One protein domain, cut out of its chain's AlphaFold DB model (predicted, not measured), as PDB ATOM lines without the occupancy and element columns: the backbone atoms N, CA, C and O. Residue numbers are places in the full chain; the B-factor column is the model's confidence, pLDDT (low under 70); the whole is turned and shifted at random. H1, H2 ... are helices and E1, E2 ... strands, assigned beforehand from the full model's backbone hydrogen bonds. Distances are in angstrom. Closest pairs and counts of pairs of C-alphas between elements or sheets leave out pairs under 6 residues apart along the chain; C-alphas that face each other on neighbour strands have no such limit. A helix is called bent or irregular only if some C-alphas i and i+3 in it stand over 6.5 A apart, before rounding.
ATOM      1  N   VAL A 119     126.204 174.633 143.294       72.73
ATOM      2  CA  VAL A 119     127.120 173.882 144.167       72.73
ATOM      3  C   VAL A 119     127.384 174.633 145.467       72.73
ATOM      4  O   VAL A 119     128.045 175.667 145.480       72.73
ATOM      5  N   ASN A 120     126.916 174.054 146.578       76.19
ATOM      6  CA  ASN A 120     127.257 174.505 147.928       76.19
ATOM      7  C   ASN A 120     128.573 173.850 148.391       76.19
ATOM      8  O   ASN A 120     128.651 172.616 148.505       76.19
ATOM      9  N   ILE A 121     129.585 174.670 148.667       75.67
ATOM     10  CA  ILE A 121     130.892 174.287 149.210       75.67
ATOM     11  C   ILE A 121     130.876 174.558 150.717       75.67
ATOM     12  O   ILE A 121     130.912 175.711 151.142       75.67
ATOM     13  N   ASN A 122     130.819 173.493 151.519       73.30
ATOM     14  CA  ASN A 122     131.035 173.589 152.961       73.30
ATOM     15  C   ASN A 122     132.540 173.741 153.204       73.30
ATOM     16  O   ASN A 122     133.299 172.929 152.680       73.30
ATOM     17  N   ILE A 123     132.950 174.737 153.991       69.40
ATOM     18  CA  ILE A 123     134.353 174.893 154.400       69.40
ATOM     19  C   ILE A 123     134.552 174.155 155.730       69.40
ATOM     20  O   ILE A 123     133.986 174.549 156.750       69.40
ATOM     21  N   GLU A 124     135.323 173.069 155.728       60.21
ATOM     22  CA  GLU A 124     135.448 172.138 156.863       60.21
ATOM     23  C   GLU A 124     136.642 172.493 157.771       60.21
ATOM     24  O   GLU A 124     137.574 171.706 157.951       60.21
ATOM     25  N   TYR A 125     136.618 173.690 158.378       62.51
ATOM     26  CA  TYR A 125     137.705 174.189 159.238       62.51
ATOM     27  C   TYR A 125     137.716 173.567 160.655       62.51
ATOM     28  O   TYR A 125     137.555 174.224 161.680       62.51
ATOM     29  N   ALA A 126     137.943 172.256 160.742       46.09
ATOM     30  CA  ALA A 126     138.163 171.582 162.021       46.09
ATOM     31  C   ALA A 126     139.563 171.908 162.590       46.09
ATOM     32  O   ALA A 126     140.580 171.433 162.084       46.09
ATOM     33  N   GLN A 127     139.603 172.688 163.680       49.92
ATOM     34  CA  GLN A 127     140.789 172.948 164.521       49.92
ATOM     35  C   GLN A 127     141.997 173.645 163.844       49.92
ATOM     36  O   GLN A 127     143.111 173.557 164.363       49.92
ATOM     37  N   ARG A 128     141.821 174.339 162.707       52.17
ATOM     38  CA  ARG A 128     142.880 175.144 162.053       52.17
ATOM     39  C   ARG A 128     142.327 176.417 161.416       52.17
ATOM     40  O   ARG A 128     141.199 176.415 160.929       52.17
ATOM     41  N   ASP A 129     143.141 177.470 161.403       64.56
ATOM     42  CA  ASP A 129     142.766 178.802 160.917       64.56
ATOM     43  C   ASP A 129     142.381 178.810 159.431       64.56
ATOM     44  O   ASP A 129     143.028 178.161 158.600       64.56
ATOM     45  N   LEU A 130     141.352 179.591 159.082       74.22
ATOM     46  CA  LEU A 130     140.918 179.772 157.697       74.22
ATOM     47  C   LEU A 130     142.021 180.467 156.891       74.22
ATOM     48  O   LEU A 130     142.338 181.634 157.132       74.22
ATOM     49  N   ASN A 131     142.547 179.751 155.900       80.32
ATOM     50  CA  ASN A 131     143.621 180.196 155.016       80.32
ATOM     51  C   ASN A 131     143.346 179.794 153.554       80.32
ATOM     52  O   ASN A 131     142.557 178.883 153.280       80.32
ATOM     53  N   TRP A 132     144.037 180.430 152.607       84.99
ATOM     54  CA  TRP A 132     143.850 180.183 151.172       84.99
ATOM     55  C   TRP A 132     144.043 178.714 150.755       84.99
ATOM     56  O   TRP A 132     143.291 178.225 149.913       84.99
ATOM     57  N   THR A 133     144.954 177.970 151.393       83.24
ATOM     58  CA  THR A 133     145.145 176.530 151.119       83.24
ATOM     59  C   THR A 133     143.889 175.726 151.456       83.24
ATOM     60  O   THR A 133     143.454 174.918 150.642       83.24
ATOM     61  N   SER A 134     143.267 175.975 152.619       80.92
ATOM     62  CA  SER A 134     142.019 175.293 153.008       80.92
ATOM     63  C   SER A 134     140.848 175.616 152.076       80.92
ATOM     64  O   SER A 134     140.118 174.709 151.689       80.92
ATOM     65  N   VAL A 135     140.714 176.874 151.637       84.41
ATOM     66  CA  VAL A 135     139.672 177.281 150.676       84.41
ATOM     67  C   VAL A 135     139.853 176.553 149.339       84.41
ATOM     68  O   VAL A 135     138.891 176.009 148.796       84.41
ATOM     69  N   ILE A 136     141.086 176.488 148.826       84.32
ATOM     70  CA  ILE A 136     141.402 175.807 147.564       84.32
ATOM     71  C   ILE A 136     141.206 174.285 147.678       84.32
ATOM     72  O   ILE A 136     140.617 173.678 146.781       84.32
ATOM     73  N   ASP A 137     141.653 173.654 148.770       83.99
ATOM     74  CA  ASP A 137     141.481 172.211 148.980       83.99
ATOM     75  C   ASP A 137     139.995 171.819 149.120       83.99
ATOM     76  O   ASP A 137     139.595 170.817 148.523       83.99
ATOM     77  N   ASP A 138     139.148 172.604 149.803       83.54
ATOM     78  CA  ASP A 138     137.701 172.327 149.890       83.54
ATOM     79  C   ASP A 138     136.967 172.553 148.550       83.54
ATOM     80  O   ASP A 138     136.079 171.766 148.198       83.54
ATOM     81  N   ILE A 139     137.375 173.543 147.740       83.42
ATOM     82  CA  ILE A 139     136.894 173.703 146.352       83.42
ATOM     83  C   ILE A 139     137.259 172.463 145.521       83.42
ATOM     84  O   ILE A 139     136.378 171.823 144.936       83.42
ATOM     85  N   ASN A 140     138.539 172.075 145.511       83.18
ATOM     86  CA  ASN A 140     139.038 170.913 144.766       83.18
ATOM     87  C   ASN A 140     138.331 169.612 145.203       83.18
ATOM     88  O   ASN A 140     137.910 168.811 144.363       83.18
ATOM     89  N   LYS A 141     138.150 169.416 146.514       82.73
ATOM     90  CA  LYS A 141     137.421 168.290 147.120       82.73
ATOM     91  C   LYS A 141     135.964 168.257 146.665       82.73
ATOM     92  O   LYS A 141     135.495 167.202 146.233       82.73
ATOM     93  N   LYS A 142     135.249 169.389 146.693       82.16
ATOM     94  CA  LYS A 142     133.843 169.437 146.263       82.16
ATOM     95  C   LYS A 142     133.684 169.127 144.776       82.16
ATOM     96  O   LYS A 142     132.818 168.324 144.434       82.16
ATOM     97  N   VAL A 143     134.521 169.695 143.905       80.57
ATOM     98  CA  VAL A 143     134.470 169.414 142.458       80.57
ATOM     99  C   VAL A 143     134.798 167.949 142.170       80.57
ATOM    100  O   VAL A 143     134.097 167.314 141.387       80.57
ATOM    101  N   LYS A 144     135.774 167.361 142.874       78.01
ATOM    102  CA  LYS A 144     136.102 165.930 142.763       78.01
ATOM    103  C   LYS A 144     134.930 165.004 143.131       78.01
ATOM    104  O   LYS A 144     134.818 163.921 142.568       78.01
ATOM    105  N   HIS A 145     134.028 165.429 144.020       79.00
ATOM    106  CA  HIS A 145     132.793 164.696 144.336       79.00
ATOM    107  C   HIS A 145     131.672 164.846 143.289       79.00
ATOM    108  O   HIS A 145     130.699 164.099 143.357       79.00
ATOM    109  N   LEU A 146     131.795 165.772 142.332       78.54
ATOM    110  CA  LEU A 146     130.837 166.001 141.237       78.54
ATOM    111  C   LEU A 146     131.274 165.350 139.911       78.54
ATOM    112  O   LEU A 146     130.641 165.565 138.875       78.54
ATOM    113  N   GLN A 147     132.372 164.585 139.931       77.66
ATOM    114  CA  GLN A 147     132.928 163.936 138.749       77.66
ATOM    115  C   GLN A 147     132.142 162.697 138.325       77.66
ATOM    116  O   GLN A 147     131.847 161.805 139.124       77.66
ATOM    117  N   ASP A 148     131.906 162.623 137.022       75.69
ATOM    118  CA  ASP A 148     131.460 161.440 136.309       75.69
ATOM    119  C   ASP A 148     132.516 160.327 136.445       75.69
ATOM    120  O   ASP A 148     133.687 160.484 136.080       75.69
ATOM    121  N   LYS A 149     132.099 159.187 137.006       74.42
ATOM    122  CA  LYS A 149     132.991 158.057 137.296       74.42
ATOM    123  C   LYS A 149     133.486 157.354 136.036       74.42
ATOM    124  O   LYS A 149     134.577 156.787 136.082       74.42
ATOM    125  N   GLU A 150     132.725 157.376 134.946       71.95
ATOM    126  CA  GLU A 150     133.101 156.712 133.698       71.95
ATOM    127  C   GLU A 150     134.124 157.572 132.948       71.95
ATOM    128  O   GLU A 150     135.230 157.098 132.681       71.95
ATOM    129  N   LYS A 151     133.854 158.878 132.778       69.10
ATOM    130  CA  LYS A 151     134.837 159.833 132.219       69.10
ATOM    131  C   LYS A 151     136.146 159.856 133.017       69.10
ATOM    132  O   LYS A 151     137.233 159.881 132.439       69.10
ATOM    133  N   SER A 152     136.055 159.817 134.350       67.75
ATOM    134  CA  SER A 152     137.225 159.787 135.239       67.75
ATOM    135  C   SER A 152     138.050 158.501 135.052       67.75
ATOM    136  O   SER A 152     139.281 158.554 134.997       67.75
ATOM    137  N   GLN A 153     137.397 157.349 134.846       68.34
ATOM    138  CA  GLN A 153     138.088 156.099 134.514       68.34
ATOM    139  C   GLN A 153     138.751 156.136 133.131       68.34
ATOM    140  O   GLN A 153     139.899 155.701 133.017       68.34
ATOM    141  N   GLU A 154     138.102 156.673 132.096       65.39
ATOM    142  CA  GLU A 154     138.713 156.780 130.763       65.39
ATOM    143  C   GLU A 154     139.957 157.675 130.770       65.39
ATOM    144  O   GLU A 154     141.026 157.259 130.315       65.39
ATOM    145  N   LEU A 155     139.877 158.859 131.381       59.57
ATOM    146  CA  LEU A 155     141.016 159.776 131.473       59.57
ATOM    147  C   LEU A 155     142.138 159.255 132.388       59.57
ATOM    148  O   LEU A 155     143.312 159.522 132.116       59.57
ATOM    149  N   SER A 156     141.829 158.409 133.380       59.58
ATOM    150  CA  SER A 156     142.859 157.707 134.165       59.58
ATOM    151  C   SER A 156     143.727 156.763 133.312       59.58
ATOM    152  O   SER A 156     144.924 156.623 133.577       59.58
ATOM    153  N   ARG A 157     143.173 156.178 132.235       56.55
ATOM    154  CA  ARG A 157     143.931 155.361 131.265       56.55
ATOM    155  C   ARG A 157     144.861 156.218 130.401       56.55
ATOM    156  O   ARG A 157     145.945 155.761 130.046       56.55
ATOM    157  N   LEU A 158     144.470 157.462 130.110       54.21
ATOM    158  CA  LEU A 158     145.221 158.414 129.278       54.21
ATOM    159  C   LEU A 158     146.367 159.134 130.017       54.21
ATOM    160  O   LEU A 158     147.196 159.770 129.370       54.21
ATOM    161  N   ARG A 159     146.451 159.021 131.353       53.75
ATOM    162  CA  ARG A 159     147.532 159.584 132.201       53.75
ATOM    163  C   ARG A 159     147.755 161.101 132.053       53.75
ATOM    164  O   ARG A 159     148.864 161.591 132.269       53.75
ATOM    165  N   ILE A 160     146.713 161.858 131.716       56.31
ATOM    166  CA  ILE A 160     146.765 163.325 131.649       56.31
ATOM    167  C   ILE A 160     146.699 163.878 133.081       56.31
ATOM    168  O   ILE A 160     145.680 163.725 133.747       56.31
ATOM    169  N   LYS A 161     147.789 164.489 133.564       54.70
ATOM    170  CA  LYS A 161     147.906 164.996 134.947       54.70
ATOM    171  C   LYS A 161     147.193 166.329 135.197       54.70
ATOM    172  O   LYS A 161     146.634 166.510 136.271       54.70
ATOM    173  N   ASP A 162     147.205 167.236 134.219       60.30
ATOM    174  CA  ASP A 162     146.870 168.659 134.423       60.30
ATOM    175  C   ASP A 162     145.480 169.049 133.884       60.30
ATOM    176  O   ASP A 162     145.261 170.181 133.452       60.30
ATOM    177  N   LEU A 163     144.541 168.101 133.851       66.48
ATOM    178  CA  LEU A 163     143.158 168.366 133.448       66.48
ATOM    179  C   LEU A 163     142.399 169.041 134.603       66.48
ATOM    180  O   LEU A 163     142.439 168.537 135.725       66.48
ATOM    181  N   ASP A 164     141.669 170.134 134.342       71.65
ATOM    182  CA  ASP A 164     140.815 170.746 135.371       71.65
ATOM    183  C   ASP A 164     139.761 169.726 135.853       71.65
ATOM    184  O   ASP A 164     139.001 169.204 135.027       71.65
ATOM    185  N   PRO A 165     139.664 169.455 137.171       71.57
ATOM    186  CA  PRO A 165     138.643 168.585 137.745       71.57
ATOM    187  C   PRO A 165     137.200 168.894 137.319       71.57
ATOM    188  O   PRO A 165     136.365 167.990 137.369       71.57
ATOM    189  N   TYR A 166     136.907 170.127 136.893       75.94
ATOM    190  CA  TYR A 166     135.597 170.556 136.402       75.94
ATOM    191  C   TYR A 166     135.200 169.939 135.053       75.94
ATOM    192  O   TYR A 166     134.033 169.590 134.871       75.94
ATOM    193  N   LEU A 167     136.155 169.694 134.147       73.41
ATOM    194  CA  LEU A 167     135.896 169.072 132.834       73.41
ATOM    195  C   LEU A 167     135.386 167.622 132.948       73.41
ATOM    196  O   LEU A 167     134.813 167.079 132.006       73.41
ATOM    197  N   LEU A 168     135.576 167.003 134.115       74.97
ATOM    198  CA  LEU A 168     135.084 165.673 134.463       74.97
ATOM    199  C   LEU A 168     133.694 165.679 135.121       74.97
ATOM    200  O   LEU A 168     133.197 164.609 135.464       74.97
ATOM    201  N   THR A 169     133.066 166.836 135.349       75.57
ATOM    202  CA  THR A 169     131.776 166.892 136.059       75.57
ATOM    203  C   THR A 169     130.608 166.355 135.227       75.57
ATOM    204  O   THR A 169     130.583 166.443 133.999       75.57
ATOM    205  N   GLU A 170     129.631 165.747 135.906       72.68
ATOM    206  CA  GLU A 170     128.415 165.227 135.263       72.68
ATOM    207  C   GLU A 170     127.468 166.366 134.840       72.68
ATOM    208  O   GLU A 170     126.893 166.337 133.754       72.68
ATOM    209  N   ASN A 171     127.344 167.394 135.689       69.69
ATOM    210  CA  ASN A 171     126.470 168.549 135.498       69.69
ATOM    211  C   ASN A 171     127.278 169.860 135.610       69.69
ATOM    212  O   ASN A 171     128.102 169.978 136.519       69.69
ATOM    213  N   PRO A 172     127.045 170.861 134.735       68.54
ATOM    214  CA  PRO A 172     127.808 172.108 134.737       68.54
ATOM    215  C   PRO A 172     127.508 172.968 135.974       68.54
ATOM    216  O   PRO A 172     126.353 173.141 136.370       68.54
ATOM    217  N   ILE A 173     128.558 173.558 136.544       75.00
ATOM    218  CA  ILE A 173     128.510 174.347 137.780       75.00
ATOM    219  C   ILE A 173     128.230 175.806 137.407       75.00
ATOM    220  O   ILE A 173     129.141 176.620 137.276       75.00
ATOM    221  N   GLU A 174     126.957 176.135 137.184       71.16
ATOM    222  CA  GLU A 174     126.541 177.488 136.780       71.16
ATOM    223  C   GLU A 174     126.562 178.493 137.944       71.16
ATOM    224  O   GLU A 174     126.611 179.693 137.687       71.16
ATOM    225  N   ARG A 175     126.551 178.030 139.207       74.91
ATOM    226  CA  ARG A 175     126.736 178.870 140.407       74.91
ATOM    227  C   ARG A 175     127.478 178.143 141.524       74.91
ATOM    228  O   ARG A 175     127.079 177.039 141.909       74.91
ATOM    229  N   VAL A 176     128.476 178.803 142.108       76.73
ATOM    230  CA  VAL A 176     129.127 178.383 143.362       76.73
ATOM    231  C   VAL A 176     128.570 179.182 144.547       76.73
ATOM    232  O   VAL A 176     128.230 180.356 144.407       76.73
ATOM    233  N   ARG A 177     128.462 178.549 145.721       78.84
ATOM    234  CA  ARG A 177     128.084 179.199 146.985       78.84
ATOM    235  C   ARG A 177     128.869 178.610 148.155       78.84
ATOM    236  O   ARG A 177     129.001 177.390 148.240       78.84
ATOM    237  N   PHE A 178     129.343 179.446 149.075       79.69
ATOM    238  CA  PHE A 178     130.118 179.009 150.240       79.69
ATOM    239  C   PHE A 178     129.266 178.949 151.510       79.69
ATOM    240  O   PHE A 178     128.643 179.939 151.899       79.69
ATOM    241  N   THR A 179     129.290 177.803 152.187       74.84
ATOM    242  CA  THR A 179     128.717 177.584 153.519       74.84
ATOM    243  C   THR A 179     129.843 177.632 154.551       74.84
ATOM    244  O   THR A 179     130.607 176.677 154.695       74.84
ATOM    245  N   ILE A 180     129.953 178.765 155.251       66.02
ATOM    246  CA  ILE A 180     130.949 179.014 156.304       66.02
ATOM    247  C   ILE A 180     130.331 178.621 157.659       66.02
ATOM    248  O   ILE A 180     129.319 179.218 158.035       66.02
ATOM    249  N   ASP A 434     163.285 190.601 156.541       63.56
ATOM    250  CA  ASP A 434     162.324 191.712 156.637       63.56
ATOM    251  C   ASP A 434     161.028 191.478 155.826       63.56
ATOM    252  O   ASP A 434     160.064 192.240 155.955       63.56
ATOM    253  N   ILE A 435     160.962 190.412 155.014       70.63
ATOM    254  CA  ILE A 435     159.765 190.045 154.241       70.63
ATOM    255  C   ILE A 435     158.749 189.355 155.167       70.63
ATOM    256  O   ILE A 435     159.093 188.472 155.952       70.63
ATOM    257  N   LYS A 436     157.473 189.748 155.083       79.06
ATOM    258  CA  LYS A 436     156.413 189.235 155.968       79.06
ATOM    259  C   LYS A 436     155.771 187.952 155.427       79.06
ATOM    260  O   LYS A 436     155.758 187.710 154.228       79.06
ATOM    261  N   ASP A 437     155.142 187.176 156.303       78.21
ATOM    262  CA  ASP A 437     154.246 186.071 155.928       78.21
ATOM    263  C   ASP A 437     152.962 186.601 155.246       78.21
ATOM    264  O   ASP A 437     152.470 187.679 155.605       78.21
ATOM    265  N   ILE A 438     152.394 185.854 154.289       82.86
ATOM    266  CA  ILE A 438     151.137 186.205 153.591       82.86
ATOM    267  C   ILE A 438     149.975 186.528 154.550       82.86
ATOM    268  O   ILE A 438     149.179 187.431 154.279       82.86
ATOM    269  N   SER A 439     149.919 185.874 155.715       76.89
ATOM    270  CA  SER A 439     148.926 186.105 156.780       76.89
ATOM    271  C   SER A 439     148.958 187.515 157.388       76.89
ATOM    272  O   SER A 439     148.002 187.916 158.054       76.89
ATOM    273  N   SER A 440     150.017 188.295 157.142       77.30
ATOM    274  CA  SER A 440     150.106 189.706 157.551       77.30
ATOM    275  C   SER A 440     149.328 190.675 156.648       77.30
ATOM    276  O   SER A 440     149.128 191.826 157.038       77.30
ATOM    277  N   TYR A 441     148.878 190.211 155.477       75.81
ATOM    278  CA  TYR A 441     147.973 190.926 154.571       75.81
ATOM    279  C   TYR A 441     146.638 190.170 154.484       75.81
ATOM    280  O   TYR A 441     145.601 190.673 154.913       75.81
ATOM    281  N   GLU A 442     146.671 188.916 154.025       80.89
ATOM    282  CA  GLU A 442     145.496 188.053 153.841       80.89
ATOM    283  C   GLU A 442     145.041 187.425 155.170       80.89
ATOM    284  O   GLU A 442     145.148 186.216 155.393       80.89
ATOM    285  N   THR A 443     144.543 188.256 156.087       76.60
ATOM    286  CA  THR A 443     143.976 187.777 157.356       76.60
ATOM    287  C   THR A 443     142.698 186.961 157.127       76.60
ATOM    288  O   THR A 443     141.983 187.149 156.139       76.60
ATOM    289  N   THR A 444     142.336 186.105 158.088       76.39
ATOM    290  CA  THR A 444     141.066 185.356 158.077       76.39
ATOM    291  C   THR A 444     139.839 186.251 157.845       76.39
ATOM    292  O   THR A 444     138.904 185.823 157.169       76.39
ATOM    293  N   GLU A 445     139.840 187.502 158.324       76.60
ATOM    294  CA  GLU A 445     138.756 188.444 158.024       76.60
ATOM    295  C   GLU A 445     138.700 188.867 156.548       76.60
ATOM    296  O   GLU A 445     137.607 189.064 156.021       76.60
ATOM    297  N   GLU A 446     139.840 189.063 155.878       80.13
ATOM    298  CA  GLU A 446     139.865 189.447 154.456       80.13
ATOM    299  C   GLU A 446     139.398 188.294 153.567       80.13
ATOM    300  O   GLU A 446     138.567 188.500 152.680       80.13
ATOM    301  N   ILE A 447     139.825 187.068 153.885       82.22
ATOM    302  CA  ILE A 447     139.348 185.850 153.218       82.22
ATOM    303  C   ILE A 447     137.831 185.690 153.425       82.22
ATOM    304  O   ILE A 447     137.104 185.419 152.469       82.22
ATOM    305  N   GLN A 448     137.312 185.922 154.639       80.26
ATOM    306  CA  GLN A 448     135.864 185.897 154.894       80.26
ATOM    307  C   GLN A 448     135.101 186.982 154.119       80.26
ATOM    308  O   GLN A 448     134.044 186.676 153.569       80.26
ATOM    309  N   LYS A 449     135.622 188.216 154.034       82.49
ATOM    310  CA  LYS A 449     135.010 189.313 153.253       82.49
ATOM    311  C   LYS A 449     134.923 188.941 151.768       82.49
ATOM    312  O   LYS A 449     133.834 188.974 151.204       82.49
ATOM    313  N   PHE A 450     136.018 188.460 151.177       84.03
ATOM    314  CA  PHE A 450     136.059 188.008 149.780       84.03
ATOM    315  C   PHE A 450     135.064 186.864 149.491       84.03
ATOM    316  O   PHE A 450     134.323 186.905 148.508       84.03
ATOM    317  N   LEU A 451     134.977 185.865 150.380       82.42
ATOM    318  CA  LEU A 451     133.992 184.778 150.271       82.42
ATOM    319  C   LEU A 451     132.538 185.260 150.460       82.42
ATOM    320  O   LEU A 451     131.610 184.618 149.958       82.42
ATOM    321  N   HIS A 452     132.319 186.375 151.163       82.56
ATOM    322  CA  HIS A 452     131.003 186.996 151.312       82.56
ATOM    323  C   HIS A 452     130.591 187.771 150.051       82.56
ATOM    324  O   HIS A 452     129.472 187.583 149.575       82.56
ATOM    325  N   ASP A 453     131.508 188.534 149.450       82.21
ATOM    326  CA  ASP A 453     131.280 189.274 148.199       82.21
ATOM    327  C   ASP A 453     130.887 188.334 147.036       82.21
ATOM    328  O   ASP A 453     129.986 188.646 146.250       82.21
ATOM    329  N   ILE A 454     131.497 187.140 146.974       81.08
ATOM    330  CA  ILE A 454     131.121 186.053 146.045       81.08
ATOM    331  C   ILE A 454     129.738 185.470 146.377       81.08
ATOM    332  O   ILE A 454     128.968 185.132 145.480       81.08
ATOM    333  N   ASN A 455     129.388 185.347 147.658       81.32
ATOM    334  CA  ASN A 455     128.075 184.847 148.074       81.32
ATOM    335  C   ASN A 455     126.930 185.839 147.780       81.32
ATOM    336  O   ASN A 455     125.789 185.392 147.613       81.32
ATOM    337  N   GLU A 456     127.210 187.145 147.700       79.02
ATOM    338  CA  GLU A 456     126.272 188.153 147.179       79.02
ATOM    339  C   GLU A 456     126.189 188.131 145.642       79.02
ATOM    340  O   GLU A 456     125.104 188.306 145.081       79.02
ATOM    341  N   ASN A 457     127.308 187.858 144.959       76.27
ATOM    342  CA  ASN A 457     127.429 187.849 143.498       76.27
ATOM    343  C   ASN A 457     127.825 186.445 142.980       76.27
ATOM    344  O   ASN A 457     128.959 186.259 142.534       76.27
ATOM    345  N   PRO A 458     126.922 185.441 143.046       69.45
ATOM    346  CA  PRO A 458     127.257 184.039 142.785       69.45
ATOM    347  C   PRO A 458     127.691 183.806 141.331       69.45
ATOM    348  O   PRO A 458     126.865 183.791 140.414       69.45
ATOM    349  N   CYS A 459     128.995 183.598 141.172       78.22
ATOM    350  CA  CYS A 459     129.723 183.477 139.915       78.22
ATOM    351  C   CYS A 459     129.838 182.029 139.399       78.22
ATOM    352  O   CYS A 459     129.475 181.055 140.078       78.22
ATOM    353  N   HIS A 460     130.356 181.895 138.175       81.55
ATOM    354  CA  HIS A 460     130.733 180.605 137.587       81.55
ATOM    355  C   HIS A 460     131.998 180.029 138.254       81.55
ATOM    356  O   HIS A 460     132.798 180.764 138.828       81.55
ATOM    357  N   TYR A 461     132.217 178.712 138.181       81.52
ATOM    358  CA  TYR A 461     133.407 178.083 138.782       81.52
ATOM    359  C   TYR A 461     134.737 178.593 138.189       81.52
ATOM    360  O   TYR A 461     135.705 178.782 138.927       81.52
ATOM    361  N   GLU A 462     134.793 178.849 136.880       78.38
ATOM    362  CA  GLU A 462     136.002 179.382 136.231       78.38
ATOM    363  C   GLU A 462     136.238 180.843 136.642       78.38
ATOM    364  O   GLU A 462     137.359 181.229 136.956       78.38
ATOM    365  N   GLU A 463     135.167 181.630 136.740       80.49
ATOM    366  CA  GLU A 463     135.174 183.017 137.219       80.49
ATOM    367  C   GLU A 463     135.647 183.112 138.684       80.49
ATOM    368  O   GLU A 463     136.484 183.950 139.014       80.49
ATOM    369  N   LEU A 464     135.216 182.187 139.549       84.72
ATOM    370  CA  LEU A 464     135.727 182.036 140.914       84.72
ATOM    371  C   LEU A 464     137.242 181.764 140.944       84.72
ATOM    372  O   LEU A 464     137.966 182.424 141.695       84.72
ATOM    373  N   LYS A 465     137.736 180.821 140.129       85.58
ATOM    374  CA  LYS A 465     139.181 180.556 140.010       85.58
ATOM    375  C   LYS A 465     139.944 181.795 139.541       85.58
ATOM    376  O   LYS A 465     140.974 182.126 140.128       85.58
ATOM    377  N   LEU A 466     139.434 182.490 138.522       83.85
ATOM    378  CA  LEU A 466     140.026 183.717 137.984       83.85
ATOM    379  C   LEU A 466     140.111 184.823 139.043       83.85
ATOM    380  O   LEU A 466     141.163 185.442 139.182       83.85
ATOM    381  N   LEU A 467     139.054 185.034 139.835       85.49
ATOM    382  CA  LEU A 467     139.037 186.026 140.916       85.49
ATOM    383  C   LEU A 467     140.064 185.712 142.018       85.49
ATOM    384  O   LEU A 467     140.758 186.622 142.474       85.49
ATOM    385  N   ILE A 468     140.201 184.440 142.417       87.56
ATOM    386  CA  ILE A 468     141.190 184.007 143.422       87.56
ATOM    387  C   ILE A 468     142.620 184.179 142.890       87.56
ATOM    388  O   ILE A 468     143.462 184.769 143.568       87.56
ATOM    389  N   LEU A 469     142.894 183.722 141.662       87.48
ATOM    390  CA  LEU A 469     144.206 183.894 141.031       87.48
ATOM    391  C   LEU A 469     144.552 185.382 140.878       87.48
ATOM    392  O   LEU A 469     145.664 185.779 141.212       87.48
ATOM    393  N   ARG A 470     143.605 186.226 140.449       86.85
ATOM    394  CA  ARG A 470     143.824 187.673 140.294       86.85
ATOM    395  C   ARG A 470     144.109 188.354 141.639       86.85
ATOM    396  O   ARG A 470     145.062 189.118 141.717       86.85
ATOM    397  N   LYS A 471     143.380 188.023 142.715       86.54
ATOM    398  CA  LYS A 471     143.640 188.529 144.085       86.54
ATOM    399  C   LYS A 471     145.040 188.165 144.603       86.54
ATOM    400  O   LYS A 471     145.664 188.992 145.259       86.54
ATOM    401  N   LEU A 472     145.543 186.967 144.294       87.15
ATOM    402  CA  LEU A 472     146.846 186.485 144.778       87.15
ATOM    403  C   LEU A 472     148.043 186.865 143.885       87.15
ATOM    404  O   LEU A 472     149.168 186.919 144.382       87.15
ATOM    405  N   LEU A 473     147.824 187.120 142.590       87.74
ATOM    406  CA  LEU A 473     148.895 187.315 141.601       87.74
ATOM    407  C   LEU A 473     148.947 188.723 140.979       87.74
ATOM    408  O   LEU A 473     150.022 189.133 140.548       87.74
ATOM    409  N   SER A 474     147.844 189.484 140.926       83.62
ATOM    410  CA  SER A 474     147.876 190.869 140.425       83.62
ATOM    411  C   SER A 474     148.275 191.867 141.511       83.62
ATOM    412  O   SER A 474     148.104 191.622 142.709       83.62
ATOM    413  N   ILE A 475     148.711 193.049 141.076       83.43
ATOM    414  CA  ILE A 475     148.842 194.229 141.933       83.43
ATOM    415  C   ILE A 475     147.541 194.496 142.713       83.43
ATOM    416  O   ILE A 475     146.436 194.419 142.166       83.43
ATOM    417  N   GLN A 476     147.676 194.821 143.996       80.04
ATOM    418  CA  GLN A 476     146.598 195.193 144.905       80.04
ATOM    419  C   GLN A 476     146.779 196.658 145.327       80.04
ATOM    420  O   GLN A 476     147.798 197.036 145.910       80.04
ATOM    421  N   ARG A 477     145.772 197.498 145.053       73.02
ATOM    422  CA  ARG A 477     145.721 198.896 145.521       73.02
ATOM    423  C   ARG A 477     144.690 199.018 146.656       73.02
ATOM    424  O   ARG A 477     143.497 198.843 146.388       73.02
ATOM    425  N   PRO A 478     145.092 199.298 147.912       61.44
ATOM    426  CA  PRO A 478     144.172 199.288 149.051       61.44
ATOM    427  C   PRO A 478     143.114 200.403 148.963       61.44
ATOM    428  O   PRO A 478     143.429 201.589 148.881       61.44
ATOM    429  N   LYS A 479     141.831 200.024 149.021       55.07
ATOM    430  CA  LYS A 479     140.685 200.951 148.995       55.07
ATOM    431  C   LYS A 479     140.362 201.472 150.404       55.07
ATOM    432  O   LYS A 479     139.443 200.976 151.050       55.07
ATOM    433  N   GLY A 480     141.088 202.481 150.890       49.63
ATOM    434  CA  GLY A 480     140.789 203.111 152.184       49.63
ATOM    435  C   GLY A 480     141.798 204.174 152.624       49.63
ATOM    436  O   GLY A 480     142.803 204.401 151.960       49.63
ATOM    437  N   ASP A 481     141.546 204.809 153.772       38.41
ATOM    438  CA  ASP A 481     142.332 205.935 154.326       38.41
ATOM    439  C   ASP A 481     143.701 205.506 154.937       38.41
ATOM    440  O   ASP A 481     144.253 206.169 155.818       38.41
ATOM    441  N   PHE A 482     144.263 204.379 154.476       45.07
ATOM    442  CA  PHE A 482     145.551 203.812 154.906       45.07
ATOM    443  C   PHE A 482     146.743 204.589 154.319       45.07
ATOM    444  O   PHE A 482     147.499 204.109 153.474       45.07
ATOM    445  N   LYS A 483     146.924 205.820 154.798       35.23
ATOM    446  CA  LYS A 483     148.051 206.693 154.441       35.23
ATOM    447  C   LYS A 483     149.390 206.012 154.743       35.23
ATOM    448  O   LYS A 483     149.755 205.868 155.906       35.23
ATOM    449  N   GLY A 484     150.132 205.665 153.691       48.33
ATOM    450  CA  GLY A 484     151.529 205.226 153.775       48.33
ATOM    451  C   GLY A 484     151.838 203.828 153.233       48.33
ATOM    452  O   GLY A 484     153.004 203.458 153.249       48.33
ATOM    453  N   HIS A 485     150.854 203.066 152.745       52.57
ATOM    454  CA  HIS A 485     151.119 201.792 152.062       52.57
ATOM    455  C   HIS A 485     151.113 201.989 150.542       52.57
ATOM    456  O   HIS A 485     150.168 202.559 149.993       52.57
ATOM    457  N   ALA A 486     152.178 201.532 149.880       63.13
ATOM    458  CA  ALA A 486     152.252 201.446 148.424       63.13
ATOM    459  C   ALA A 486     151.309 200.352 147.884       63.13
ATOM    460  O   ALA A 486     150.724 199.580 148.651       63.13
ATOM    461  N   ALA A 487     151.159 200.284 146.560       72.55
ATOM    462  CA  ALA A 487     150.558 199.116 145.925       72.55
ATOM    463  C   ALA A 487     151.461 197.890 146.145       72.55
ATOM    464  O   ALA A 487     152.682 198.030 146.151       72.55
ATOM    465  N   TYR A 488     150.863 196.715 146.350       78.24
ATOM    466  CA  TYR A 488     151.592 195.489 146.698       78.24
ATOM    467  C   TYR A 488     151.191 194.308 145.806       78.24
ATOM    468  O   TYR A 488     150.087 194.275 145.262       78.24
ATOM    469  N   CYS A 489     152.077 193.331 145.651       84.43
ATOM    470  CA  CYS A 489     151.879 192.104 144.883       84.43
ATOM    471  C   CYS A 489     152.220 190.909 145.787       84.43
ATOM    472  O   CYS A 489     153.373 190.699 146.156       84.43
ATOM    473  N   LEU A 490     151.212 190.125 146.189       85.38
ATOM    474  CA  LEU A 490     151.367 189.147 147.278       85.38
ATOM    475  C   LEU A 490     152.436 188.077 147.007       85.38
ATOM    476  O   LEU A 490     153.057 187.609 147.958       85.38
ATOM    477  N   ILE A 491     152.676 187.710 145.744       84.49
ATOM    478  CA  ILE A 491     153.692 186.714 145.362       84.49
ATOM    479  C   ILE A 491     155.143 187.235 145.427       84.49
ATOM    480  O   ILE A 491     156.069 186.424 145.455       84.49
ATOM    481  N   THR A 492     155.365 188.552 145.500       81.25
ATOM    482  CA  THR A 492     156.705 189.145 145.704       81.25
ATOM    483  C   THR A 492     156.902 189.692 147.108       81.25
ATOM    484  O   THR A 492     157.972 189.536 147.692       81.25
ATOM    485  N   ASP A 493     155.853 190.274 147.682       81.71
ATOM    486  CA  ASP A 493     155.967 191.102 148.886       81.71
ATOM    487  C   ASP A 493     155.686 190.311 150.177       81.71
ATOM    488  O   ASP A 493     155.791 190.851 151.281       81.71
ATOM    489  N   THR A 494     155.318 189.029 150.049       84.47
ATOM    490  CA  THR A 494     155.070 188.122 151.178       84.47
ATOM    491  C   THR A 494     155.637 186.723 150.935       84.47
ATOM    492  O   THR A 494     155.685 186.262 149.798       84.47
ATOM    493  N   ILE A 495     156.028 186.023 152.000       83.47
ATOM    494  CA  ILE A 495     156.453 184.616 151.968       83.47
ATOM    495  C   ILE A 495     155.217 183.710 152.071       83.47
ATOM    496  O   ILE A 495     154.350 183.917 152.926       83.47
ATOM    497  N   TRP A 496     155.129 182.708 151.195       86.54
ATOM    498  CA  TRP A 496     154.024 181.749 151.119       86.54
ATOM    499  C   TRP A 496     154.427 180.369 151.659       86.54
ATOM    500  O   TRP A 496     155.581 179.947 151.604       86.54
ATOM    501  N   ASN A 497     153.439 179.604 152.126       83.35
ATOM    502  CA  ASN A 497     153.610 178.178 152.399       83.35
ATOM    503  C   ASN A 497     153.815 177.418 151.076       83.35
ATOM    504  O   ASN A 497     153.053 177.633 150.131       83.35
ATOM    505  N   SER A 498     154.763 176.475 151.017       80.79
ATOM    506  CA  SER A 498     155.017 175.668 149.811       80.79
ATOM    507  C   SER A 498     153.752 174.992 149.265       80.79
ATOM    508  O   SER A 498     153.540 174.984 148.059       80.79
ATOM    509  N   LYS A 499     152.843 174.535 150.141       83.77
ATOM    510  CA  LYS A 499     151.552 173.947 149.737       83.77
ATOM    511  C   LYS A 499     150.611 174.934 149.047       83.77
ATOM    512  O   LYS A 499     149.821 174.523 148.202       83.77
ATOM    513  N   LEU A 500     150.666 176.216 149.416       87.46
ATOM    514  CA  LEU A 500     149.897 177.263 148.746       87.46
ATOM    515  C   LEU A 500     150.493 177.535 147.361       87.46
ATOM    516  O   LEU A 500     149.748 177.575 146.385       87.46
ATOM    517  N   TYR A 501     151.823 177.633 147.262       87.85
ATOM    518  CA  TYR A 501     152.506 177.788 145.977       87.85
ATOM    519  C   TYR A 501     152.236 176.603 145.037       87.85
ATOM    520  O   TYR A 501     151.831 176.814 143.898       87.85
ATOM    521  N   ASP A 502     152.341 175.362 145.529       84.93
ATOM    522  CA  ASP A 502     152.009 174.145 144.776       84.93
ATOM    523  C   ASP A 502     150.584 174.199 144.199       84.93
ATOM    524  O   ASP A 502     150.380 173.919 143.017       84.93
ATOM    525  N   ARG A 503     149.599 174.615 145.007       86.00
ATOM    526  CA  ARG A 503     148.191 174.741 144.593       86.00
ATOM    527  C   ARG A 503     147.949 175.856 143.580       86.00
ATOM    528  O   ARG A 503     147.183 175.663 142.636       86.00
ATOM    529  N   ILE A 504     148.598 177.006 143.743       88.99
ATOM    530  CA  ILE A 504     148.494 178.124 142.795       88.99
ATOM    531  C   ILE A 504     149.232 177.811 141.486       88.99
ATOM    532  O   ILE A 504     148.748 178.189 140.417       88.99
ATOM    533  N   ARG A 505     150.327 177.043 141.531       87.44
ATOM    534  CA  ARG A 505     151.010 176.489 140.352       87.44
ATOM    535  C   ARG A 505     150.110 175.496 139.608       87.44
ATOM    536  O   ARG A 505     149.927 175.645 138.403       87.44
ATOM    537  N   GLU A 506     149.475 174.553 140.311       85.37
ATOM    538  CA  GLU A 506     148.479 173.626 139.736       85.37
ATOM    539  C   GLU A 506     147.320 174.374 139.045       85.37
ATOM    540  O   GLU A 506     147.004 174.093 137.888       85.37
ATOM    541  N   TRP A 507     146.700 175.352 139.717       88.39
ATOM    542  CA  TRP A 507     145.592 176.135 139.149       88.39
ATOM    543  C   TRP A 507     146.030 177.042 137.988       88.39
ATOM    544  O   TRP A 507     145.334 177.095 136.975       88.39
ATOM    545  N   THR A 508     147.191 177.698 138.075       86.88
ATOM    546  CA  THR A 508     147.751 178.505 136.973       86.88
ATOM    547  C   THR A 508     148.003 177.641 135.733       86.88
ATOM    548  O   THR A 508     147.602 178.013 134.632       86.88
ATOM    549  N   ILE A 509     148.579 176.444 135.894       85.77
ATOM    550  CA  ILE A 509     148.825 175.513 134.779       85.77
ATOM    551  C   ILE A 509     147.510 175.012 134.159       85.77
ATOM    552  O   ILE A 509     147.465 174.835 132.939       85.77
ATOM    553  N   GLN A 510     146.446 174.815 134.945       83.80
ATOM    554  CA  GLN A 510     145.114 174.451 134.432       83.80
ATOM    555  C   GLN A 510     144.441 175.604 133.666       83.80
ATOM    556  O   GLN A 510     143.852 175.373 132.612       83.80
ATOM    557  N   CYS A 511     144.521 176.835 134.180       84.17
ATOM    558  CA  CYS A 511     143.716 177.962 133.699       84.17
ATOM    559  C   CYS A 511     144.425 178.906 132.715       84.17
ATOM    560  O   CYS A 511     143.756 179.769 132.152       84.17
ATOM    561  N   GLU A 512     145.734 178.773 132.472       86.36
ATOM    562  CA  GLU A 512     146.500 179.736 131.657       86.36
ATOM    563  C   GLU A 512     145.929 179.982 130.251       86.36
ATOM    564  O   GLU A 512     145.939 181.119 129.793       86.36
ATOM    565  N   SER A 513     145.358 178.972 129.591       82.61
ATOM    566  CA  SER A 513     144.723 179.131 128.276       82.61
ATOM    567  C   SER A 513     143.423 179.943 128.332       82.61
ATOM    568  O   SER A 513     143.147 180.727 127.425       82.61
ATOM    569  N   ILE A 514     142.645 179.791 129.408       81.59
ATOM    570  CA  ILE A 514     141.419 180.557 129.667       81.59
ATOM    571  C   ILE A 514     141.789 182.009 129.985       81.59
ATOM    572  O   ILE A 514     141.218 182.926 129.399       81.59
ATOM    573  N   ILE A 515     142.794 182.217 130.844       83.61
ATOM    574  CA  ILE A 515     143.298 183.549 131.208       83.61
ATOM    575  C   ILE A 515     143.831 184.279 129.968       83.61
ATOM    576  O   ILE A 515     143.431 185.411 129.706       83.61
ATOM    577  N   LEU A 516     144.677 183.624 129.169       84.09
ATOM    578  CA  LEU A 516     145.267 184.201 127.960       84.09
ATOM    579  C   LEU A 516     144.198 184.607 126.933       84.09
ATOM    580  O   LEU A 516     144.296 185.671 126.323       84.09
ATOM    581  N   ASN A 517     143.151 183.792 126.767       81.35
ATOM    582  CA  ASN A 517     142.023 184.120 125.894       81.35
ATOM    583  C   ASN A 517     141.161 185.264 126.454       81.35
ATOM    584  O   ASN A 517     140.740 186.128 125.691       81.35
ATOM    585  N   HIS A 518     140.930 185.312 127.768       77.91
ATOM    586  CA  HIS A 518     140.186 186.388 128.431       77.91
ATOM    587  C   HIS A 518     140.909 187.739 128.292       77.91
ATOM    588  O   HIS A 518     140.311 188.697 127.804       77.91
ATOM    589  N   LEU A 519     142.216 187.786 128.577       77.07
ATOM    590  CA  LEU A 519     143.069 188.968 128.376       77.07
ATOM    591  C   LEU A 519     143.093 189.429 126.907       77.07
ATOM    592  O   LEU A 519     143.034 190.626 126.625       77.07
ATOM    593  N   ARG A 520     143.122 188.485 125.954       75.94
ATOM    594  CA  ARG A 520     143.053 188.777 124.509       75.94
ATOM    595  C   ARG A 520     141.684 189.281 124.035       75.94
ATOM    596  O   ARG A 520     141.639 189.946 123.005       75.94
ATOM    597  N   LEU A 521     140.599 188.980 124.752       68.30
ATOM    598  CA  LEU A 521     139.237 189.413 124.414       68.30
ATOM    599  C   LEU A 521     138.852 190.748 125.067       68.30
ATOM    600  O   LEU A 521     138.191 191.559 124.422       68.30
ATOM    601  N   GLU A 522     139.262 191.001 126.314       60.21
ATOM    602  CA  GLU A 522     138.987 192.281 126.991       60.21
ATOM    603  C   GLU A 522     139.955 193.397 126.561       60.21
ATOM    604  O   GLU A 522     139.554 194.557 126.459       60.21
ATOM    605  N   GLY A 523     141.203 193.057 126.213       53.11
ATOM    606  CA  GLY A 523     142.266 193.993 125.815       53.11
ATOM    607  C   GLY A 523     142.102 194.681 124.448       53.11
ATOM    608  O   GLY A 523     143.106 195.017 123.814       53.11
ATOM    609  N   CYS A 524     140.869 194.873 123.966       48.61
ATOM    610  CA  CYS A 524     140.567 195.432 122.642       48.61
ATOM    611  C   CYS A 524     139.934 196.837 122.640       48.61
ATOM    612  O   CYS A 524     140.126 197.543 121.652       48.61
ATOM    613  N   ASP A 525     139.233 197.276 123.696       48.12
ATOM    614  CA  ASP A 525     138.477 198.545 123.684       48.12
ATOM    615  C   ASP A 525     138.724 199.447 124.920       48.12
ATOM    616  O   ASP A 525     138.177 199.248 126.002       48.12
ATOM    617  N   ALA A 526     139.485 200.528 124.704       45.21
ATOM    618  CA  ALA A 526     139.370 201.827 125.394       45.21
ATOM    619  C   ALA A 526     139.446 201.900 126.947       45.21
ATOM    620  O   ALA A 526     138.837 202.792 127.545       45.21
ATOM    621  N   LEU A 527     140.239 201.050 127.610       50.06
ATOM    622  CA  LEU A 527     140.498 201.124 129.061       50.06
ATOM    623  C   LEU A 527     141.845 201.800 129.400       50.06
ATOM    624  O   LEU A 527     142.812 201.730 128.646       50.06
ATOM    625  N   GLY A 528     141.889 202.520 130.529       59.47
ATOM    626  CA  GLY A 528     143.025 203.372 130.913       59.47
ATOM    627  C   GLY A 528     144.195 202.635 131.579       59.47
ATOM    628  O   GLY A 528     144.036 201.520 132.066       59.47
ATOM    629  N   ILE A 529     145.349 203.318 131.669       60.79
ATOM    630  CA  ILE A 529     146.656 202.796 132.140       60.79
ATOM    631  C   ILE A 529     146.551 201.942 133.417       60.79
ATOM    632  O   ILE A 529     147.195 200.905 133.499       60.79
ATOM    633  N   SER A 530     145.700 202.329 134.376       65.05
ATOM    634  CA  SER A 530     145.437 201.551 135.599       65.05
ATOM    635  C   SER A 530     145.079 200.091 135.309       65.05
ATOM    636  O   SER A 530     145.690 199.207 135.891       65.05
ATOM    637  N   HIS A 531     144.123 199.832 134.409       69.33
ATOM    638  CA  HIS A 531     143.695 198.469 134.079       69.33
ATOM    639  C   HIS A 531     144.782 197.716 133.310       69.33
ATOM    640  O   HIS A 531     145.091 196.584 133.654       69.33
ATOM    641  N   MET A 532     145.433 198.380 132.349       73.93
ATOM    642  CA  MET A 532     146.553 197.811 131.594       73.93
ATOM    643  C   MET A 532     147.709 197.371 132.508       73.93
ATOM    644  O   MET A 532     148.289 196.314 132.287       73.93
ATOM    645  N   LEU A 533     148.026 198.147 133.549       77.35
ATOM    646  CA  LEU A 533     149.019 197.792 134.565       77.35
ATOM    647  C   LEU A 533     148.543 196.632 135.456       77.35
ATOM    648  O   LEU A 533     149.338 195.753 135.790       77.35
ATOM    649  N   ASP A 534     147.256 196.596 135.809       78.73
ATOM    650  CA  ASP A 534     146.670 195.512 136.606       78.73
ATOM    651  C   ASP A 534     146.722 194.179 135.840       78.73
ATOM    652  O   ASP A 534     147.180 193.172 136.385       78.73
ATOM    653  N   ASP A 535     146.342 194.188 134.561       81.44
ATOM    654  CA  ASP A 535     146.417 193.039 133.653       81.44
ATOM    655  C   ASP A 535     147.874 192.623 133.376       81.44
ATOM    656  O   ASP A 535     148.208 191.442 133.468       81.44
ATOM    657  N   PHE A 536     148.778 193.579 133.123       84.74
ATOM    658  CA  PHE A 536     150.203 193.304 132.910       84.74
ATOM    659  C   PHE A 536     150.859 192.674 134.148       84.74
ATOM    660  O   PHE A 536     151.584 191.689 134.014       84.74
ATOM    661  N   SER A 537     150.556 193.169 135.357       86.09
ATOM    662  CA  SER A 537     151.064 192.580 136.608       86.09
ATOM    663  C   SER A 537     150.638 191.116 136.779       86.09
ATOM    664  O   SER A 537     151.449 190.275 137.167       86.09
ATOM    665  N   PHE A 538     149.392 190.800 136.411       88.50
ATOM    666  CA  PHE A 538     148.834 189.452 136.468       88.50
ATOM    667  C   PHE A 538     149.493 188.523 135.439       88.50
ATOM    668  O   PHE A 538     149.906 187.415 135.790       88.50
ATOM    669  N   SER A 539     149.685 188.994 134.201       88.46
ATOM    670  CA  SER A 539     150.426 188.264 133.165       88.46
ATOM    671  C   SER A 539     151.867 187.961 133.581       88.46
ATOM    672  O   SER A 539     152.344 186.849 133.353       88.46
ATOM    673  N   VAL A 540     152.570 188.918 134.204       88.82
ATOM    674  CA  VAL A 540     153.961 188.729 134.656       88.82
ATOM    675  C   VAL A 540     154.044 187.667 135.751       88.82
ATOM    676  O   VAL A 540     154.853 186.750 135.629       88.82
ATOM    677  N   ALA A 541     153.167 187.710 136.757       89.78
ATOM    678  CA  ALA A 541     153.136 186.700 137.817       89.78
ATOM    679  C   ALA A 541     152.833 185.280 137.290       89.78
ATOM    680  O   ALA A 541     153.450 184.308 137.724       89.78
ATOM    681  N   ILE A 542     151.935 185.143 136.306       90.92
ATOM    682  CA  ILE A 542     151.670 183.857 135.634       90.92
ATOM    683  C   ILE A 542     152.909 183.367 134.871       90.92
ATOM    684  O   ILE A 542     153.254 182.185 134.941       90.92
ATOM    685  N   TYR A 543     153.595 184.264 134.160       91.78
ATOM    686  CA  TYR A 543     154.794 183.929 133.395       91.78
ATOM    687  C   TYR A 543     155.947 183.472 134.295       91.78
ATOM    688  O   TYR A 543     156.561 182.447 134.014       91.78
ATOM    689  N   GLU A 544     156.188 184.164 135.412       91.00
ATOM    690  CA  GLU A 544     157.191 183.781 136.413       91.00
ATOM    691  C   GLU A 544     156.938 182.362 136.964       91.00
ATOM    692  O   GLU A 544     157.868 181.557 137.018       91.00
ATOM    693  N   ILE A 545     155.682 182.007 137.280       90.53
ATOM    694  CA  ILE A 545     155.301 180.650 137.724       90.53
ATOM    695  C   ILE A 545     155.556 179.604 136.623       90.53
ATOM    696  O   ILE A 545     156.060 178.510 136.900       90.53
ATOM    697  N   LEU A 546     155.226 179.912 135.364       91.61
ATOM    698  CA  LEU A 546     155.470 179.003 134.238       91.61
ATOM    699  C   LEU A 546     156.975 178.811 133.968       91.61
ATOM    700  O   LEU A 546     157.389 177.693 133.655       91.61
ATOM    701  N   VAL A 547     157.792 179.859 134.123       89.71
ATOM    702  CA  VAL A 547     159.259 179.787 133.999       89.71
ATOM    703  C   VAL A 547     159.867 178.970 135.138       89.71
ATOM    704  O   VAL A 547     160.649 178.062 134.863       89.71
ATOM    705  N   ASP A 548     159.483 179.223 136.392       89.69
ATOM    706  CA  ASP A 548     159.966 178.451 137.544       89.69
ATOM    707  C   ASP A 548     159.646 176.953 137.394       89.69
ATOM    708  O   ASP A 548     160.535 176.104 137.497       89.69
ATOM    709  N   THR A 549     158.408 176.631 136.998       88.46
ATOM    710  CA  THR A 549     157.999 175.245 136.724       88.46
ATOM    711  C   THR A 549     158.825 174.619 135.592       88.46
ATOM    712  O   THR A 549     159.235 173.461 135.694       88.46
ATOM    713  N   TYR A 550     159.097 175.365 134.515       89.96
ATOM    714  CA  TYR A 550     159.913 174.883 133.395       89.96
ATOM    715  C   TYR A 550     161.348 174.548 133.834       89.96
ATOM    716  O   TYR A 550     161.883 173.509 133.437       89.96
ATOM    717  N   ILE A 551     161.955 175.380 134.688       85.98
ATOM    718  CA  ILE A 551     163.307 175.138 135.214       85.98
ATOM    719  C   ILE A 551     163.311 173.926 136.152       85.98
ATOM    720  O   ILE A 551     164.133 173.030 135.961       85.98
ATOM    721  N   SER A 552     162.361 173.835 137.091       85.98
ATOM    722  CA  SER A 552     162.270 172.710 138.036       85.98
ATOM    723  C   SER A 552     162.079 171.363 137.310       85.98
ATOM    724  O   SER A 552     162.771 170.384 137.605       85.98
ATOM    725  N   ILE A 553     161.238 171.305 136.266       84.76
ATOM    726  CA  ILE A 553     161.097 170.103 135.418       84.76
ATOM    727  C   ILE A 553     162.390 169.804 134.640       84.76
ATOM    728  O   ILE A 553     162.773 168.636 134.509       84.76
ATOM    729  N   LYS A 554     163.103 170.824 134.141       83.88
ATOM    730  CA  LYS A 554     164.367 170.612 133.420       83.88
ATOM    731  C   LYS A 554     165.469 170.074 134.338       83.88
ATOM    732  O   LYS A 554     166.149 169.125 133.951       83.88
ATOM    733  N   ASP A 555     165.590 170.575 135.566       77.51
ATOM    734  CA  ASP A 555     166.542 170.048 136.554       77.51
ATOM    735  C   ASP A 555     166.167 168.637 137.052       77.51
ATOM    736  O   ASP A 555     167.056 167.813 137.300       77.51
ATOM    737  N   GLN A 556     164.878 168.274 137.077       80.33
ATOM    738  CA  GLN A 556     164.450 166.879 137.270       80.33
ATOM    739  C   GLN A 556     164.895 165.961 136.114       80.33
ATOM    740  O   GLN A 556     165.380 164.854 136.358       80.33
ATOM    741  N   ILE A 557     164.810 166.408 134.856       77.69
ATOM    742  CA  ILE A 557     165.306 165.639 133.697       77.69
ATOM    743  C   ILE A 557     166.839 165.516 133.735       77.69
ATOM    744  O   ILE A 557     167.372 164.421 133.520       77.69
ATOM    745  N   ASN A 558     167.550 166.602 134.060       70.57
ATOM    746  CA  ASN A 558     169.009 166.620 134.196       70.57
ATOM    747  C   ASN A 558     169.480 165.626 135.276       70.57
ATOM    748  O   ASN A 558     170.333 164.775 135.012       70.57
ATOM    749  N   SER A 559     168.879 165.673 136.468       70.67
ATOM    750  CA  SER A 559     169.235 164.801 137.598       70.67
ATOM    751  C   SER A 559     168.846 163.332 137.383       70.67
ATOM    752  O   SER A 559     169.640 162.440 137.691       70.67
ATOM    753  N   MET A 560     167.692 163.032 136.768       69.88
ATOM    754  CA  MET A 560     167.384 161.655 136.352       69.88
ATOM    755  C   MET A 560     168.379 161.144 135.301       69.88
ATOM    756  O   MET A 560     168.730 159.964 135.317       69.88
ATOM    757  N   THR A 561     168.873 162.011 134.416       65.89
ATOM    758  CA  THR A 561     169.867 161.641 133.399       65.89
ATOM    759  C   THR A 561     171.242 161.363 134.015       65.89
ATOM    760  O   THR A 561     171.848 160.345 133.678       65.89
ATOM    761  N   SER A 562     171.709 162.180 134.969       58.51
ATOM    762  CA  SER A 562     173.005 161.971 135.640       58.51
ATOM    763  C   SER A 562     173.012 160.771 136.602       58.51
ATOM    764  O   SER A 562     174.037 160.100 136.758       58.51
ATOM    765  N   LEU A 563     171.865 160.421 137.200       56.06
ATOM    766  CA  LEU A 563     171.718 159.215 138.028       56.06
ATOM    767  C   LEU A 563     171.846 157.912 137.220       56.06
ATOM    768  O   LEU A 563     172.397 156.934 137.731       56.06
ATOM    769  N   ASN A 564     171.409 157.900 135.955       48.04
ATOM    770  CA  ASN A 564     171.436 156.707 135.096       48.04
ATOM    771  C   ASN A 564     172.852 156.187 134.789       48.04
ATOM    772  O   ASN A 564     173.006 155.010 134.470       48.04
ATOM    773  N   TYR A 565     173.880 157.031 134.913       48.96
ATOM    774  CA  TYR A 565     175.282 156.630 134.743       48.96
ATOM    775  C   TYR A 565     175.887 155.979 136.001       48.96
ATOM    776  O   TYR A 565     176.869 155.247 135.902       48.96
ATOM    777  N   LYS A 566     175.308 156.197 137.194       46.25
ATOM    778  CA  LYS A 566     175.967 155.884 138.477       46.25
ATOM    779  C   LYS A 566     175.567 154.539 139.115       46.25
ATOM    780  O   LYS A 566     176.241 154.119 140.057       46.25
ATOM    781  N   ARG A 567     174.515 153.834 138.653       41.93
ATOM    782  CA  ARG A 567     174.127 152.491 139.170       41.93
ATOM    783  C   ARG A 567     173.542 151.557 138.102       41.93
ATOM    784  O   ARG A 567     172.465 151.793 137.572       41.93
ATOM    785  N   THR A 568     174.198 150.419 137.878       43.64
ATOM    786  CA  THR A 568     173.845 149.403 136.863       43.64
ATOM    787  C   THR A 568     172.670 148.478 137.227       43.64
ATOM    788  O   THR A 568     172.328 147.596 136.441       43.64
ATOM    789  N   THR A 569     172.046 148.643 138.399       46.03
ATOM    790  CA  THR A 569     171.105 147.660 138.978       46.03
ATOM    791  C   THR A 569     169.624 148.029 138.901       46.03
ATOM    792  O   THR A 569     168.786 147.138 139.013       46.03
ATOM    793  N   HIS A 570     169.271 149.294 138.654       47.48
ATOM    794  CA  HIS A 570     167.884 149.711 138.427       47.48
ATOM    795  C   HIS A 570     167.791 150.537 137.147       47.48
ATOM    796  O   HIS A 570     168.236 151.680 137.104       47.48
ATOM    797  N   LYS A 571     167.179 149.968 136.100       43.72
ATOM    798  CA  LYS A 571     166.782 150.754 134.925       43.72
ATOM    799  C   LYS A 571     165.761 151.809 135.377       43.72
ATOM    800  O   LYS A 571     164.793 151.420 136.037       43.72
ATOM    801  N   PRO A 572     165.899 153.092 134.993       46.33
ATOM    802  CA  PRO A 572     164.804 154.037 135.144       46.33
ATOM    803  C   PRO A 572     163.606 153.507 134.353       46.33
ATOM    804  O   PRO A 572     163.759 152.934 133.267       46.33
ATOM    805  N   ASN A 573     162.399 153.701 134.874       56.52
ATOM    806  CA  ASN A 573     161.211 153.368 134.109       56.52
ATOM    807  C   ASN A 573     161.120 154.362 132.939       56.52
ATOM    808  O   ASN A 573     160.836 155.538 133.162       56.52
ATOM    809  N   LYS A 574     161.403 153.922 131.701       64.52
ATOM    810  CA  LYS A 574     161.446 154.807 130.514       64.52
ATOM    811  C   LYS A 574     160.160 155.626 130.353       64.52
ATOM    812  O   LYS A 574     160.220 156.762 129.898       64.52
ATOM    813  N   ALA A 575     159.020 155.075 130.777       69.87
ATOM    814  CA  ALA A 575     157.747 155.784 130.812       69.87
ATOM    815  C   ALA A 575     157.788 157.047 131.697       69.87
ATOM    816  O   ALA A 575     157.236 158.066 131.307       69.87
ATOM    817  N   THR A 576     158.465 157.015 132.848       73.12
ATOM    818  CA  THR A 576     158.579 158.174 133.749       73.12
ATOM    819  C   THR A 576     159.383 159.301 133.110       73.12
ATOM    820  O   THR A 576     158.909 160.431 133.084       73.12
TER     821      THR A 576
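AT A GLANCE: This is residues 119 to 180 and 434 to 576 of the 1776 residues of the protein "Histone transcription regulator 3 homolog" of Debaryomyces hansenii (strain ATCC 36239 / CBS 767 / BCRC 21394 / JCM 1990 / NBRC 0083 / IGC 2968) (UniProt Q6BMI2). A core of crossed helices, H5 and H7a, stands between a small two-strand sheet, with H1 and H4 packed on it, and a long helix, H8, which crosses the core on the other side. Residues 550 to 559 of H8 stick out as an arm, and H2 lies out at the rim beside H3. The printed part has 205 residues, with eight named helices and two strands in the order E1 H1 H2 H3 E2 H4 H5 H6 H7 H8; E1 and E2 are parallel, and the class is mostly helix. It is only just compact, close to loose, with a radius of gyration of the C-alphas of 19.9 A and spans of 67 by 46 by 42 A.

HOW THE PARTS SIT: E1, residues 119 to 122, and E2, residues 175 to 179, are parallel neighbours at 20 degrees; N 121 and O 177 are 2.8 A apart, N 177 and O 119 2.9 A. With H1, residues 132 to 144, H2, residues 149 to 158, and H3, residues 165 to 168, they form a strand-helix-strand unit, two parallel neighbour strands with helices between. H1 touches H3 with residues 140 to 144 alone, the closest C-alphas being those of Lys 144 and Pro 165, 6.2 A apart. H2 is close to H3 but not clearly touching, the closest C-alphas being those of Lys 151 and Leu 168, 6.3 A apart. The closest C-alphas of E2 and H4, residues 444 to 456, are those of Arg 177 and Asn 455, 5.8 A apart. H7, residues 498 to 522, was assigned by its hydrogen bonds as one helix but is bent, C-alphas 510 and 513 being 7.7 A apart; its arms, H7a up to 510 and H7b from 513, stand at a steep tilt of 66 degrees. H7a touches H1 at a steep tilt of 47 degrees, with the C-alphas of Thr 133 and Leu 500 closest at 5.4 A. H5, residues 461 to 473, touches H6, residues 490 to 493, with the C-alphas of Leu 472 and Leu 490 closest at 5.8 A. H8, residues 529 to 563, touches H5 about perpendicular at 88 degrees, with the C-alphas of Leu 473 and Phe 538 closest at 5.6 A. H8 touches H7a about perpendicular at 75 degrees, with the C-alphas of Arg 505 and Ile 545 closest at 6.5 A. In H1, H2, H4, H5, H7a, H7b and H8 every O i to N i+4 pair is within hydrogen-bond range; H3 and H6 are too short for such a pair.

IN THESE COORDINATES: E1 begins at C-alpha 119, (127.120, 173.882, 144.167). H1 measures 18.3 A, H4 18.6 A, H5 18.2 A and H7a 18.3 A. H8 measures 50.6 A, from C-alpha 529 at (146.656, 202.796, 132.140) to C-alpha 563 at (171.718, 159.215, 138.028).

THE WHOLE: The C-alphas of Asp 481 and Thr 568, the two farthest apart, are 67.0 A apart. Residues 181 to 433 are not printed, and C-alphas 180 and 434 are 33.8 A apart across that cut. The link from H5 to H6, residues 474 to 489, is long. The mean pLDDT of the printed part is 74.1, and 61 residues are under 70, among them 151 to 163, 521 to 531 and 560 to 575.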